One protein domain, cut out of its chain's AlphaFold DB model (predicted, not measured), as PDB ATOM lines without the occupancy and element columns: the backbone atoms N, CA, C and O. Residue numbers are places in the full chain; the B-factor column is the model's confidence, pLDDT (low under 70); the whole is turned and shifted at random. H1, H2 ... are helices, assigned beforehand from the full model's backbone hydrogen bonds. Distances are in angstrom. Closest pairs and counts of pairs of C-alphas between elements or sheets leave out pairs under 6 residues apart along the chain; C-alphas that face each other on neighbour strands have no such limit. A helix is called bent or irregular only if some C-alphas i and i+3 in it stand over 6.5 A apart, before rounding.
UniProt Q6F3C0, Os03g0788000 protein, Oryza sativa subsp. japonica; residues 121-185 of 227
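AT A GLANCE: This is residues 121 to 185 of the 227 residues of the protein "Os03g0788000 protein" of Oryza sativa subsp. japonica (UniProt Q6F3C0). Two helices cross at nearly a right angle near their middles, the shorter H1 over the long, kinked H2. After H2 the chain turns round at residues 168 to 173, which stick out, and residues 174 to 185 fold back beside H2 as a tail with no named element. The printed part has 65 residues with two named helices, H1 then H2, and no named strand; the class is all helix. The whole is compact, with a radius of gyration of the C-alphas of 11.9 A, and elongated, spanning 36 by 22 by 17 A.

IN THESE COORDINATES: H1 is residues 126 to 139, 19.7 A from first to last C-alpha, and begins at C-alpha 126 at (124.561, 119.330, 108.493). H2 is residues 146 to 167, 28.7 A long, and ends at C-alpha 167 at (124.287, 102.525, 99.564). H2 has a kink of 48 degrees near residue 153 and is only just irregular: C-alphas 151 and 154 are 6.6 A apart. The last printed C-alpha, that of Phe 185, is at (139.788, 106.154, 116.362).

HOW THE PARTS SIT: H1 and H2 touch, and their closest C-alphas, those of Ile 129 and Lys 157, are 6.6 A apart. H1 touches with residues 129 to 133 alone, H2 with residues 153 to 160 alone. Their lines are about perpendicular, at 81 degrees, and their centres are 9.0 A apart. In H1 every O i to N i+4 pair is within hydrogen-bond range; in H2 16 of 18 are.

THE WHOLE: The two C-alphas farthest apart, those of Ala 147 and Pro 171, are 36.8 A apart. The printed part has no cut. The link from H1 to H2, six residues, is short. Residues 168 to 173 stand free. The mean pLDDT of the printed part is 88.2, and no printed residue is under 70.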
ATOM      1  N   LYS A 121     116.620 111.629 104.615       90.96
ATOM      2  CA  LYS A 121     116.429 112.854 105.405       90.96
ATOM      3  C   LYS A 121     117.582 113.148 106.355       90.96
ATOM      4  O   LYS A 121     117.853 114.310 106.636       90.96
ATOM      5  N   ASP A 122     118.277 112.113 106.821       92.87
ATOM      6  CA  ASP A 122     119.431 112.266 107.710       92.87
ATOM      7  C   ASP A 122     120.624 112.943 107.012       92.87
ATOM      8  O   ASP A 122     121.564 113.357 107.681       92.87
ATOM      9  N   PHE A 123     120.580 113.093 105.681       92.81
ATOM     10  CA  PHE A 123     121.648 113.673 104.860       92.81
ATOM     11  C   PHE A 123     121.233 114.970 104.147       92.81
ATOM     12  O   PHE A 123     121.960 115.448 103.279       92.81
ATOM     13  N   GLU A 124     120.071 115.547 104.476       91.29
ATOM     14  CA  GLU A 124     119.569 116.774 103.827       91.29
ATOM     15  C   GLU A 124     120.299 118.048 104.286       91.29
ATOM     16  O   GLU A 124     120.306 119.049 103.568       91.29
ATOM     17  N   SER A 125     120.892 118.030 105.481       94.14
ATOM     18  CA  SER A 125     121.576 119.174 106.095       94.14
ATOM     19  C   SER A 125     122.615 118.716 107.118       94.14
ATOM     20  O   SER A 125     122.554 117.591 107.613       94.14
ATOM     21  N   ASP A 126     123.546 119.600 107.471       94.23
ATOM     22  CA  ASP A 126     124.561 119.330 108.493       94.23
ATOM     23  C   ASP A 126     123.917 119.060 109.858       94.23
ATOM     24  O   ASP A 126     124.356 118.174 110.590       94.23
ATOM     25  N   GLU A 127     122.828 119.763 110.171       96.44
ATOM     26  CA  GLU A 127     122.036 119.566 111.382       96.44
ATOM     27  C   GLU A 127     121.361 118.185 111.411       96.44
ATOM     28  O   GLU A 127     121.284 117.555 112.467       96.44
ATOM     29  N   ALA A 128     120.909 117.680 110.257       95.98
ATOM     30  CA  ALA A 128     120.348 116.334 110.153       95.98
ATOM     31  C   ALA A 128     121.422 115.254 110.359       95.98
ATOM     32  O   ALA A 128     121.192 114.296 111.102       95.98
ATOM     33  N   ILE A 129     122.619 115.447 109.790       95.60
ATOM     34  CA  ILE A 129     123.746 114.525 109.990       95.60
ATOM     35  C   ILE A 129     124.205 114.563 111.452       95.60
ATOM     36  O   ILE A 129     124.554 113.523 112.010       95.60
ATOM     37  N   TRP A 130     124.160 115.728 112.106       97.03
ATOM     38  CA  TRP A 130     124.430 115.849 113.541       97.03
ATOM     39  C   TRP A 130     123.419 115.065 114.383       97.03
ATOM     40  O   TRP A 130     123.809 114.273 115.239       97.03
ATOM     41  N   ALA A 131     122.122 115.207 114.105       95.19
ATOM     42  CA  ALA A 131     121.093 114.434 114.797       95.19
ATOM     43  C   ALA A 131     121.259 112.921 114.563       95.19
ATOM     44  O   ALA A 131     121.034 112.117 115.468       95.19
ATOM     45  N   PHE A 132     121.674 112.510 113.362       94.43
ATOM     46  CA  PHE A 132     122.040 111.122 113.084       94.43
ATOM     47  C   PHE A 132     123.273 110.680 113.882       94.43
ATOM     48  O   PHE A 132     123.274 109.577 114.429       94.43
ATOM     49  N   TYR A 133     124.279 111.544 114.021       95.01
ATOM     50  CA  TYR A 133     125.464 111.271 114.830       95.01
ATOM     51  C   TYR A 133     125.118 111.054 116.306       95.01
ATOM     52  O   TYR A 133     125.597 110.098 116.909       95.01
ATOM     53  N   GLU A 134     124.221 111.858 116.880       94.35
ATOM     54  CA  GLU A 134     123.736 111.666 118.254       94.35
ATOM     55  C   GLU A 134     123.031 110.311 118.435       94.35
ATOM     56  O   GLU A 134     123.291 109.601 119.411       94.35
ATOM     57  N   ARG A 135     122.185 109.908 117.473       93.46
ATOM     58  CA  ARG A 135     121.542 108.580 117.491       93.46
ATOM     59  C   ARG A 135     122.560 107.453 117.360       93.46
ATOM     60  O   ARG A 135     122.449 106.457 118.069       93.46
ATOM     61  N   TRP A 136     123.560 107.617 116.497       93.04
ATOM     62  CA  TRP A 136     124.645 106.654 116.319       93.04
ATOM     63  C   TRP A 136     125.502 106.520 117.587       93.04
ATOM     64  O   TRP A 136     125.775 105.400 118.012       93.04
ATOM     65  N   CYS A 137     125.855 107.629 118.245       91.97
ATOM     66  CA  CYS A 137     126.587 107.602 119.513       91.97
ATOM     67  C   CYS A 137     125.804 106.835 120.578       91.97
ATOM     68  O   CYS A 137     126.373 105.987 121.259       91.97
ATOM     69  N   LYS A 138     124.496 107.084 120.681       90.87
ATOM     70  CA  LYS A 138     123.624 106.368 121.615       90.87
ATOM     71  C   LYS A 138     123.512 104.875 121.291       90.87
ATOM     72  O   LYS A 138     123.520 104.069 122.206       90.87
ATOM     73  N   ALA A 139     123.420 104.505 120.013       88.83
ATOM     74  CA  ALA A 139     123.313 103.105 119.591       88.83
ATOM     75  C   ALA A 139     124.584 102.284 119.879       88.83
ATOM     76  O   ALA A 139     124.507 101.071 120.049       88.83
ATOM     77  N   TYR A 140     125.745 102.940 119.931       87.09
ATOM     78  CA  TYR A 140     127.038 102.320 120.223       87.09
ATOM     79  C   TYR A 140     127.563 102.625 121.634       87.09
ATOM     80  O   TYR A 140     128.763 102.463 121.869       87.09
ATOM     81  N   ASP A 141     126.698 103.101 122.540       89.47
ATOM     82  CA  ASP A 141     127.031 103.477 123.923       89.47
ATOM     83  C   ASP A 141     128.296 104.353 124.028       89.47
ATOM     84  O   ASP A 141     129.166 104.181 124.883       89.47
ATOM     85  N   LYS A 142     128.427 105.307 123.102       86.89
ATOM     86  CA  LYS A 142     129.552 106.238 123.055       86.89
ATOM     87  C   LYS A 142     129.288 107.434 123.964       86.89
ATOM     88  O   LYS A 142     128.747 108.451 123.528       86.89
ATOM     89  N   GLU A 143     129.715 107.327 125.217       88.55
ATOM     90  CA  GLU A 143     129.715 108.452 126.155       88.55
ATOM     91  C   GLU A 143     130.799 109.466 125.775       88.55
ATOM     92  O   GLU A 143     131.992 109.215 125.937       88.55
ATOM     93  N   ARG A 144     130.382 110.615 125.233       88.16
ATOM     94  CA  ARG A 144     131.276 111.706 124.826       88.16
ATOM     95  C   ARG A 144     130.681 113.045 125.205       88.16
ATOM     96  O   ARG A 144     129.464 113.230 125.158       88.16
ATOM     97  N   ASP A 145     131.545 113.988 125.559       90.47
ATOM     98  CA  ASP A 145     131.109 115.366 125.733       90.47
ATOM     99  C   ASP A 145     130.874 116.048 124.375       90.47
ATOM    100  O   ASP A 145     131.329 115.598 123.321       90.47
ATOM    101  N   HIS A 146     130.137 117.158 124.394       90.45
ATOM    102  CA  HIS A 146     129.763 117.865 123.171       90.45
ATOM    103  C   HIS A 146     130.975 118.437 122.409       90.45
ATOM    104  O   HIS A 146     130.922 118.566 121.187       90.45
ATOM    105  N   ALA A 147     132.073 118.766 123.100       90.87
ATOM    106  CA  ALA A 147     133.279 119.294 122.466       90.87
ATOM    107  C   ALA A 147     134.047 118.189 121.727       90.87
ATOM    108  O   ALA A 147     134.486 118.396 120.594       90.87
ATOM    109  N   GLU A 148     134.155 117.003 122.325       91.37
ATOM    110  CA  GLU A 148     134.674 115.813 121.660       91.37
ATOM    111  C   GLU A 148     133.792 115.433 120.468       91.37
ATOM    112  O   GLU A 148     134.312 115.231 119.371       91.37
ATOM    113  N   MET A 149     132.467 115.392 120.645       92.73
ATOM    114  CA  MET A 149     131.546 115.107 119.541       92.73
ATOM    115  C   MET A 149     131.738 116.091 118.384       92.73
ATOM    116  O   MET A 149     131.824 115.665 117.237       92.73
ATOM    117  N   ALA A 150     131.880 117.388 118.664       92.07
ATOM    118  CA  ALA A 150     132.115 118.396 117.632       92.07
ATOM    119  C   ALA A 150     133.435 118.170 116.876       92.07
ATOM    120  O   ALA A 150     133.483 118.335 115.656       92.07
ATOM    121  N   HIS A 151     134.493 117.748 117.575       89.89
ATOM    122  CA  HIS A 151     135.785 117.431 116.960       89.89
ATOM    123  C   HIS A 151     135.699 116.206 116.040       89.89
ATOM    124  O   HIS A 151     136.196 116.227 114.913       89.89
ATOM    125  N   ARG A 152     135.010 115.153 116.492       91.55
ATOM    126  CA  ARG A 152     134.828 113.907 115.731       91.55
ATOM    127  C   ARG A 152     133.807 114.028 114.599       91.55
ATOM    128  O   ARG A 152     133.891 113.299 113.610       91.55
ATOM    129  N   PHE A 153     132.867 114.964 114.704       93.55
ATOM    130  CA  PHE A 153     131.764 115.111 113.756       93.55
ATOM    131  C   PHE A 153     132.223 115.318 112.316       93.55
ATOM    132  O   PHE A 153     131.599 114.785 111.404       93.55
ATOM    133  N   LYS A 154     133.338 116.023 112.090       88.93
ATOM    134  CA  LYS A 154     133.888 116.190 110.737       88.93
ATOM    135  C   LYS A 154     134.182 114.837 110.076       88.93
ATOM    136  O   LYS A 154     133.790 114.613 108.935       88.93
ATOM    137  N   ILE A 155     134.814 113.926 110.816       87.72
ATOM    138  CA  ILE A 155     135.154 112.576 110.342       87.72
ATOM    139  C   ILE A 155     133.883 111.750 110.160       87.72
ATOM    140  O   ILE A 155     133.708 111.085 109.135       87.72
ATOM    141  N   PHE A 156     132.965 111.830 111.126       90.82
ATOM    142  CA  PHE A 156     131.690 111.131 111.040       90.82
ATOM    143  C   PHE A 156     130.884 111.552 109.809       90.82
ATOM    144  O   PHE A 156     130.415 110.694 109.066       90.82
ATOM    145  N   LYS A 157     130.763 112.858 109.555       91.53
ATOM    146  CA  LYS A 157     130.021 113.420 108.422       91.53
ATOM    147  C   LYS A 157     130.542 112.893 107.088       91.53
ATOM    148  O   LYS A 157     129.766 112.361 106.297       91.53
ATOM    149  N   GLU A 158     131.850 112.981 106.853       87.21
ATOM    150  CA  GLU A 158     132.471 112.511 105.607       87.21
ATOM    151  C   GLU A 158     132.256 111.004 105.397       87.21
ATOM    152  O   GLU A 158     131.919 110.546 104.299       87.21
ATOM    153  N   THR A 159     132.389 110.230 106.475       85.34
ATOM    154  CA  THR A 159     132.116 108.789 106.480       85.34
ATOM    155  C   THR A 159     130.661 108.501 106.155       85.34
ATOM    156  O   THR A 159     130.354 107.625 105.342       85.34
ATOM    157  N   ALA A 160     129.755 109.252 106.774       89.28
ATOM    158  CA  ALA A 160     128.336 109.019 106.668       89.28
ATOM    159  C   ALA A 160     127.815 109.333 105.265       89.28
ATOM    160  O   ALA A 160     127.111 108.514 104.670       89.28
ATOM    161  N   GLU A 161     128.238 110.456 104.686       89.77
ATOM    162  CA  GLU A 161     127.932 110.815 103.302       89.77
ATOM    163  C   GLU A 161     128.468 109.780 102.303       89.77
ATOM    164  O   GLU A 161     127.811 109.466 101.305       89.77
ATOM    165  N   LEU A 162     129.655 109.218 102.554       81.73
ATOM    166  CA  LEU A 162     130.232 108.183 101.699       81.73
ATOM    167  C   LEU A 162     129.440 106.875 101.757       81.73
ATOM    168  O   LEU A 162     129.184 106.269 100.710       81.73
ATOM    169  N   VAL A 163     129.076 106.432 102.964       84.41
ATOM    170  CA  VAL A 163     128.249 105.239 103.181       84.41
ATOM    171  C   VAL A 163     126.894 105.433 102.512       84.41
ATOM    172  O   VAL A 163     126.483 104.588 101.718       84.41
ATOM    173  N   HIS A 164     126.252 106.581 102.729       86.66
ATOM    174  CA  HIS A 164     124.982 106.931 102.100       86.66
ATOM    175  C   HIS A 164     125.068 106.895 100.567       86.66
ATOM    176  O   HIS A 164     124.305 106.183  99.909       86.66
ATOM    177  N   ARG A 165     126.070 107.564  99.983       86.60
ATOM    178  CA  ARG A 165     126.312 107.564  98.531       86.60
ATOM    179  C   ARG A 165     126.580 106.164  97.985       86.60
ATOM    180  O   ARG A 165     126.128 105.839  96.893       86.60
ATOM    181  N   SER A 166     127.320 105.341  98.725       81.17
ATOM    182  CA  SER A 166     127.625 103.964  98.324       81.17
ATOM    183  C   SER A 166     126.404 103.050  98.407       81.17
ATOM    184  O   SER A 166     126.312 102.109  97.625       81.17
ATOM    185  N   ASN A 167     125.475 103.335  99.320       86.41
ATOM    186  CA  ASN A 167     124.287 102.525  99.564       86.41
ATOM    187  C   ASN A 167     123.105 102.873  98.660       86.41
ATOM    188  O   ASN A 167     122.230 102.027  98.490       86.41
ATOM    189  N   LYS A 168     123.079 104.080  98.082       83.59
ATOM    190  CA  LYS A 168     121.957 104.595  97.284       83.59
ATOM    191  C   LYS A 168     121.526 103.657  96.151       83.59
ATOM    192  O   LYS A 168     120.342 103.378  96.009       83.59
ATOM    193  N   ASP A 169     122.493 103.138  95.399       83.26
ATOM    194  CA  ASP A 169     122.255 102.249  94.253       83.26
ATOM    195  C   ASP A 169     122.735 100.807  94.512       83.26
ATOM    196  O   ASP A 169     122.771  99.977  93.600       83.26
ATOM    197  N   ALA A 170     123.150 100.498  95.745       79.08
ATOM    198  CA  ALA A 170     123.635  99.170  96.095       79.08
ATOM    199  C   ALA A 170     122.468  98.227  96.426       79.08
ATOM    200  O   ALA A 170     121.522  98.629  97.113       79.08
ATOM    201  N   PRO A 171     122.535  96.949  96.007       79.01
ATOM    202  CA  PRO A 171     121.600  95.948  96.504       79.01
ATOM    203  C   PRO A 171     121.747  95.804  98.025       79.01
ATOM    204  O   PRO A 171     122.824  96.031  98.574       79.01
ATOM    205  N   GLU A 172     120.676  95.401  98.710       77.65
ATOM    206  CA  GLU A 172     120.624  95.305 100.180       77.65
ATOM    207  C   GLU A 172     121.773  94.455 100.761       77.65
ATOM    208  O   GLU A 172     122.390  94.796 101.771       77.65
ATOM    209  N   GLU A 173     122.149  93.374 100.073       76.57
ATOM    210  CA  GLU A 173     123.305  92.540 100.425       76.57
ATOM    211  C   GLU A 173     124.674  93.239 100.330       76.57
ATOM    212  O   GLU A 173     125.649  92.750 100.894       76.57
ATOM    213  N   GLU A 174     124.777  94.373  99.646       74.74
ATOM    214  CA  GLU A 174     126.024  95.114  99.431       74.74
ATOM    215  C   GLU A 174     126.076  96.461 100.149       74.74
ATOM    216  O   GLU A 174     127.129  97.109 100.120       74.74
ATOM    217  N   LYS A 175     124.976  96.872 100.789       79.44
ATOM    218  CA  LYS A 175     124.952  98.086 101.596       79.44
ATOM    219  C   LYS A 175     125.967  97.989 102.734       79.44
ATOM    220  O   LYS A 175     126.081  96.971 103.419       79.44
ATOM    221  N   LEU A 176     126.722  99.065 102.898       78.69
ATOM    222  CA  LEU A 176     127.646  99.296 103.996       78.69
ATOM    223  C   LEU A 176     126.859  99.651 105.257       78.69
ATOM    224  O   LEU A 176     125.887 100.403 105.194       78.69
ATOM    225  N   CYS A 177     127.293  99.125 106.397       80.88
ATOM    226  CA  CYS A 177     126.766  99.502 107.701       80.88
ATOM    227  C   CYS A 177     127.600 100.629 108.322       80.88
ATOM    228  O   CYS A 177     128.786 100.788 108.023       80.88
ATOM    229  N   PHE A 178     126.973 101.389 109.214       83.01
ATOM    230  CA  PHE A 178     127.650 102.384 110.037       83.01
ATOM    231  C   PHE A 178     128.251 101.693 111.257       83.01
ATOM    232  O   PHE A 178     127.568 101.538 112.258       83.01
ATOM    233  N   GLY A 179     129.496 101.226 111.161       84.02
ATOM    234  CA  GLY A 179     130.168 100.530 112.262       84.02
ATOM    235  C   GLY A 179     130.531 101.437 113.453       84.02
ATOM    236  O   GLY A 179     130.445 102.658 113.338       84.02
ATOM    237  N   PRO A 180     131.028 100.864 114.569       83.64
ATOM    238  CA  PRO A 180     131.324 101.565 115.835       83.64
ATOM    239  C   PRO A 180     132.515 102.545 115.796       83.64
ATOM    240  O   PRO A 180     132.827 103.162 116.815       83.64
ATOM    241  N   TYR A 181     133.180 102.673 114.643       85.76
ATOM    242  CA  TYR A 181     134.350 103.533 114.419       85.76
ATOM    243  C   TYR A 181     134.123 104.550 113.288       85.76
ATOM    244  O   TYR A 181     135.079 105.110 112.755       85.76
ATOM    245  N   CYS A 182     132.866 104.780 112.883       85.60
ATOM    246  CA  CYS A 182     132.527 105.733 111.818       85.60
ATOM    247  C   CYS A 182     132.958 107.176 112.114       85.60
ATOM    248  O   CYS A 182     133.019 107.979 111.192       85.60
ATOM    249  N   ASP A 183     133.259 107.505 113.366       88.68
ATOM    250  CA  ASP A 183     133.709 108.826 113.793       88.68
ATOM    251  C   ASP A 183     135.212 108.910 114.098       88.68
ATOM    252  O   ASP A 183     135.649 109.878 114.717       88.68
ATOM    253  N   GLY A 184     136.005 107.926 113.655       86.21
ATOM    254  CA  GLY A 184     137.455 107.872 113.860       86.21
ATOM    255  C   GLY A 184     137.884 107.070 115.091       86.21
ATOM    256  O   GLY A 184     137.066 106.654 115.911       86.21
ATOM    257  N   PHE A 185     139.195 106.859 115.224       80.87
ATOM    258  CA  PHE A 185     139.788 106.154 116.362       80.87
ATOM    259  C   PHE A 185     140.462 107.138 117.319       80.87
ATOM    260  O   PHE A 185     141.289 107.954 116.901       80.87
TER     261      PHE A 185